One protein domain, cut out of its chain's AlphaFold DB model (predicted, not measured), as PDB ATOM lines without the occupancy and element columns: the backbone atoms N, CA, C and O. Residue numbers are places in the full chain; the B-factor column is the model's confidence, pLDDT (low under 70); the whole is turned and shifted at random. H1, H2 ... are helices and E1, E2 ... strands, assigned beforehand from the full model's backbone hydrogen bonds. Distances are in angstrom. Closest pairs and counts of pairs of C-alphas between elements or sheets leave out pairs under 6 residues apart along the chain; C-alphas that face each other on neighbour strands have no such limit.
ATOM      1  N   TYR A   9     114.078 124.903 102.017       91.69
ATOM      2  CA  TYR A   9     113.771 126.076 102.833       91.69
ATOM      3  C   TYR A   9     112.340 126.521 102.586       91.69
ATOM      4  O   TYR A   9     111.985 126.814 101.449       91.69
ATOM      5  N   HIS A  10     111.551 126.615 103.650       91.94
ATOM      6  CA  HIS A  10     110.224 127.220 103.613       91.94
ATOM      7  C   HIS A  10     110.357 128.684 104.017       91.94
ATOM      8  O   HIS A  10     110.929 128.979 105.069       91.94
ATOM      9  N   VAL A  11     109.854 129.588 103.184       92.38
ATOM     10  CA  VAL A  11     109.983 131.029 103.402       92.38
ATOM     11  C   VAL A  11     108.613 131.619 103.699       92.38
ATOM     12  O   VAL A  11     107.626 131.316 103.032       92.38
ATOM     13  N   LYS A  12     108.559 132.459 104.734       92.50
ATOM     14  CA  LYS A  12     107.399 133.284 105.069       92.50
ATOM     15  C   LYS A  12     107.729 134.736 104.764       92.50
ATOM     16  O   LYS A  12     108.814 135.204 105.106       92.50
ATOM     17  N   LYS A  13     106.781 135.449 104.157       92.75
ATOM     18  CA  LYS A  13     106.876 136.898 103.976       92.75
ATOM     19  C   LYS A  13     106.544 137.583 105.295       92.75
ATOM     20  O   LYS A  13     105.569 137.220 105.951       92.75
ATOM     21  N   VAL A  14     107.352 138.565 105.674       94.19
ATOM     22  CA  VAL A  14     107.186 139.326 106.914       94.19
ATOM     23  C   VAL A  14     107.247 140.808 106.579       94.19
ATOM     24  O   VAL A  14     108.146 141.240 105.859       94.19
ATOM     25  N   VAL A  15     106.294 141.580 107.097       94.50
ATOM     26  CA  VAL A  15     106.358 143.044 107.083       94.50
ATOM     27  C   VAL A  15     107.396 143.468 108.116       94.50
ATOM     28  O   VAL A  15     107.232 143.196 109.302       94.50
ATOM     29  N   MET A  16     108.476 144.107 107.676       95.31
ATOM     30  CA  MET A  16     109.639 144.389 108.527       95.31
ATOM     31  C   MET A  16     109.317 145.350 109.676       95.31
ATOM     32  O   MET A  16     109.828 145.189 110.779       95.31
ATOM     33  N   GLU A  17     108.451 146.326 109.429       95.94
ATOM     34  CA  GLU A  17     108.083 147.376 110.376       95.94
ATOM     35  C   GLU A  17     107.166 146.863 111.490       95.94
ATOM     36  O   GLU A  17     107.217 147.363 112.612       95.94
ATOM     37  N   THR A  18     106.320 145.873 111.194       94.88
ATOM     38  CA  THR A  18     105.312 145.358 112.137       94.88
ATOM     39  C   THR A  18     105.623 143.952 112.641       94.88
ATOM     40  O   THR A  18     104.985 143.483 113.581       94.88
ATOM     41  N   GLY A  19     106.571 143.252 112.014       93.94
ATOM     42  CA  GLY A  19     106.856 141.839 112.264       93.94
ATOM     43  C   GLY A  19     105.727 140.895 111.841       93.94
ATOM     44  O   GLY A  19     105.792 139.697 112.119       93.94
ATOM     45  N   GLN A  20     104.682 141.404 111.184       94.44
ATOM     46  CA  GLN A  20     103.521 140.609 110.815       94.44
ATOM     47  C   GLN A  20     103.859 139.675 109.650       94.44
ATOM     48  O   GLN A  20     104.338 140.111 108.603       94.44
ATOM     49  N   VAL A  21     103.570 138.385 109.823       92.94
ATOM     50  CA  VAL A  21     103.637 137.398 108.742       92.94
ATOM     51  C   VAL A  21     102.470 137.630 107.784       92.94
ATOM     52  O   VAL A  21     101.323 137.741 108.216       92.94
ATOM     53  N   ILE A  22     102.763 137.689 106.488       92.62
ATOM     54  CA  ILE A  22     101.751 137.801 105.438       92.62
ATOM     55  C   ILE A  22     101.303 136.394 105.033       92.62
ATOM     56  O   ILE A  22     102.126 135.573 104.629       92.62
ATOM     57  N   GLU A  23      99.995 136.146 105.093       90.44
ATOM     58  CA  GLU A  23      99.348 134.945 104.554       90.44
ATOM     59  C   GLU A  23      98.540 135.323 103.304       90.44
ATOM     60  O   GLU A  23      97.316 135.412 103.319       90.44
ATOM     61  N   ASP A  24      99.249 135.595 102.207       90.38
ATOM     62  CA  ASP A  24      98.681 135.988 100.905       90.38
ATOM     63  C   ASP A  24      98.253 134.784 100.041       90.38
ATOM     64  O   ASP A  24      97.931 134.935  98.864       90.38
ATOM     65  N   GLY A  25      98.271 133.577 100.614       90.62
ATOM     66  CA  GLY A  25      98.017 132.322  99.909       90.62
ATOM     67  C   GLY A  25      99.200 131.810  99.077       90.62
ATOM     68  O   GLY A  25      99.096 130.728  98.499       90.62
ATOM     69  N   LEU A  26     100.333 132.524  99.025       90.94
ATOM     70  CA  LEU A  26     101.537 132.064  98.336       90.94
ATOM     71  C   LEU A  26     102.421 131.235  99.276       90.94
ATOM     72  O   LEU A  26     102.769 131.662 100.374       90.94
ATOM     73  N   THR A  27     102.851 130.062  98.809       91.19
ATOM     74  CA  THR A  27     103.865 129.245  99.493       91.19
ATOM     75  C   THR A  27     105.166 129.280  98.703       91.19
ATOM     76  O   THR A  27     105.209 128.847  97.553       91.19
ATOM     77  N   GLU A  28     106.232 129.781  99.324       92.56
ATOM     78  CA  GLU A  28     107.554 129.877  98.710       92.56
ATOM     79  C   GLU A  28     108.504 128.844  99.328       92.56
ATOM     80  O   GLU A  28     108.730 128.819 100.544       92.56
ATOM     81  N   ILE A  29     109.049 127.967  98.482       92.25
ATOM     82  CA  ILE A  29     109.978 126.910  98.883       92.25
ATOM     83  C   ILE A  29     111.212 126.973  97.988       92.25
ATOM     84  O   ILE A  29     111.104 126.889  96.767       92.25
ATOM     85  N   TYR A  30     112.393 127.066  98.598       91.06
ATOM     86  CA  TYR A  30     113.665 126.969  97.886       91.06
ATOM     87  C   TYR A  30     114.238 125.563  98.021       91.06
ATOM     88  O   TYR A  30     114.389 125.046  99.128       91.06
ATOM     89  N   ALA A  31     114.608 124.979  96.886       90.62
ATOM     90  CA  ALA A  31     115.125 123.622  96.762       90.62
ATOM     91  C   ALA A  31     116.594 123.631  96.318       90.62
ATOM     92  O   ALA A  31     116.919 124.176  95.265       90.62
ATOM     93  N   ASN A  32     117.484 123.027  97.114       89.88
ATOM     94  CA  ASN A  32     118.886 122.803  96.761       89.88
ATOM     95  C   ASN A  32     119.109 121.353  96.334       89.88
ATOM     96  O   ASN A  32     119.060 120.454  97.169       89.88
ATOM     97  N   ALA A  33     119.437 121.142  95.062       87.75
ATOM     98  CA  ALA A  33     119.756 119.813  94.549       87.75
ATOM     99  C   ALA A  33     121.177 119.330  94.895       87.75
ATOM    100  O   ALA A  33     121.452 118.143  94.784       87.75
ATOM    101  N   VAL A  34     122.080 120.225  95.314       89.12
ATOM    102  CA  VAL A  34     123.497 119.892  95.559       89.12
ATOM    103  C   VAL A  34     123.720 119.288  96.947       89.12
ATOM    104  O   VAL A  34     124.653 118.517  97.150       89.12
ATOM    105  N   ILE A  35     122.892 119.656  97.926       89.75
ATOM    106  CA  ILE A  35     123.079 119.216  99.308       89.75
ATOM    107  C   ILE A  35     122.437 117.854  99.505       89.75
ATOM    108  O   ILE A  35     121.215 117.719  99.431       89.75
ATOM    109  N   ASP A  36     123.267 116.879  99.861       90.50
ATOM    110  CA  ASP A  36     122.805 115.586 100.329       90.50
ATOM    111  C   ASP A  36     122.945 115.446 101.841       90.50
ATOM    112  O   ASP A  36     124.044 115.353 102.381       90.50
ATOM    113  N   ASN A  37     121.802 115.421 102.520       92.12
ATOM    114  CA  ASN A  37     121.708 115.176 103.955       92.12
ATOM    115  C   ASN A  37     120.948 113.874 104.276       92.12
ATOM    116  O   ASN A  37     120.488 113.699 105.403       92.12
ATOM    117  N   GLY A  38     120.745 112.999 103.285       90.94
ATOM    118  CA  GLY A  38     119.982 111.757 103.425       90.94
ATOM    119  C   GLY A  38     118.466 111.928 103.584       90.94
ATOM    120  O   GLY A  38     117.761 110.932 103.771       90.94
ATOM    121  N   SER A  39     117.935 113.154 103.504       93.12
ATOM    122  CA  SER A  39     116.487 113.382 103.510       93.12
ATOM    123  C   SER A  39     115.826 112.790 102.265       93.12
ATOM    124  O   SER A  39     116.453 112.618 101.219       93.12
ATOM    125  N   LYS A  40     114.513 112.542 102.343       92.94
ATOM    126  CA  LYS A  40     113.730 112.086 101.185       92.94
ATOM    127  C   LYS A  40     113.903 113.022  99.981       92.94
ATOM    128  O   LYS A  40     114.059 112.568  98.856       92.94
ATOM    129  N   PHE A  41     113.938 114.335 100.211       92.69
ATOM    130  CA  PHE A  41     114.148 115.296  99.132       92.69
ATOM    131  C   PHE A  41     115.554 115.192  98.521       92.69
ATOM    132  O   PHE A  41     115.664 115.153  97.300       92.69
ATOM    133  N   SER A  42     116.625 115.100  99.324       93.06
ATOM    134  CA  SER A  42     117.977 114.990  98.754       93.06
ATOM    135  C   SER A  42     118.187 113.675  98.002       93.06
ATOM    136  O   SER A  42     118.781 113.672  96.925       93.06
ATOM    137  N   LYS A  43     117.608 112.571  98.496       94.38
ATOM    138  CA  LYS A  43     117.554 111.289  97.778       94.38
ATOM    139  C   LYS A  43     116.811 111.403  96.445       94.38
ATOM    140  O   LYS A  43     117.279 110.870  95.444       94.38
ATOM    141  N   LEU A  44     115.685 112.121  96.411       94.31
ATOM    142  CA  LEU A  44     114.958 112.384  95.168       94.31
ATOM    143  C   LEU A  44     115.801 113.212  94.190       94.31
ATOM    144  O   LEU A  44     115.852 112.892  93.007       94.31
ATOM    145  N   MET A  45     116.488 114.251  94.675       93.38
ATOM    146  CA  MET A  45     117.367 115.068  93.833       93.38
ATOM    147  C   MET A  45     118.481 114.229  93.213       93.38
ATOM    148  O   MET A  45     118.684 114.339  92.010       93.38
ATOM    149  N   LYS A  46     119.095 113.305  93.964       92.75
ATOM    150  CA  LYS A  46     120.061 112.346  93.402       92.75
ATOM    151  C   LYS A  46     119.491 111.513  92.261       92.75
ATOM    152  O   LYS A  46     120.150 111.369  91.236       92.75
ATOM    153  N   VAL A  47     118.260 111.009  92.397       92.44
ATOM    154  CA  VAL A  47     117.590 110.280  91.306       92.44
ATOM    155  C   VAL A  47     117.458 111.161  90.060       92.44
ATOM    156  O   VAL A  47     117.622 110.657  88.955       92.44
ATOM    157  N   PHE A  48     117.229 112.469  90.192       89.56
ATOM    158  CA  PHE A  48     117.164 113.376  89.041       89.56
ATOM    159  C   PHE A  48     118.532 113.793  88.480       89.56
ATOM    160  O   PHE A  48     118.644 113.982  87.270       89.56
ATOM    161  N   THR A  49     119.551 113.971  89.323       88.38
ATOM    162  CA  THR A  49     120.829 114.583  88.923       88.38
ATOM    163  C   THR A  49     121.916 113.579  88.554       88.38
ATOM    164  O   THR A  49     122.751 113.877  87.703       88.38
ATOM    165  N   GLU A  50     121.948 112.407  89.185       89.19
ATOM    166  CA  GLU A  50     122.960 111.374  88.936       89.19
ATOM    167  C   GLU A  50     122.469 110.421  87.841       89.19
ATOM    168  O   GLU A  50     121.301 110.050  87.832       89.19
ATOM    169  N   ASN A  51     123.324 110.003  86.902       80.12
ATOM    170  CA  ASN A  51     122.873 109.230  85.734       80.12
ATOM    171  C   ASN A  51     122.284 107.859  86.099       80.12
ATOM    172  O   ASN A  51     121.152 107.576  85.710       80.12
ATOM    173  N   ASP A  52     122.997 107.066  86.898       84.62
ATOM    174  CA  ASP A  52     122.676 105.650  87.147       84.62
ATOM    175  C   ASP A  52     122.089 105.390  88.538       84.62
ATOM    176  O   ASP A  52     122.105 104.272  89.051       84.62
TER     177      ASP A  52
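This is residues 9 to 52 of the 146 residues of an uncharacterized protein of Catonella morbi ATCC 51271 (UniProt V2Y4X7). With little regular structure, this is a long, thin rod: a two-stranded hairpin, E1 and E2, whose long loop makes one end, where residues 15 to 20 stick out, and a single helix, H1, at the other end. The 44 printed residues run E1, E2, H1, mixed in class, with 17 in named elements; the sheet, E1 - E2, is antiparallel. The whole is extended, with a radius of gyration of the C-alphas of 15.5 A and spans of 49 by 18 by 13 A.

E1, residues 9 to 11, begins at C-alpha 9 (113.771, 126.076, 102.833) and is 6.3 A long. E2, residues 28 to 31, is 10.0 A long. H1, residues 40 to 49, is 14.4 A long and ends at C-alpha 49 (120.829, 114.583, 88.923).

E1 and E2 form a hairpin, antiparallel at 162 degrees; N 9 and O 30, 2.9 A apart, are within hydrogen-bond range. Residues 13 to 14 pair antiparallel with residues 21 to 22. E1 and H1 are apart. In H1 every O i to N i+4 pair is within hydrogen-bond range.

The C-alphas of Thr 18 and Asp 52, the two farthest apart, are 50.0 A apart. The printed part has no cut. The link from E1 to E2, 16 residues, is long. No printed residue is under 70 in pLDDT.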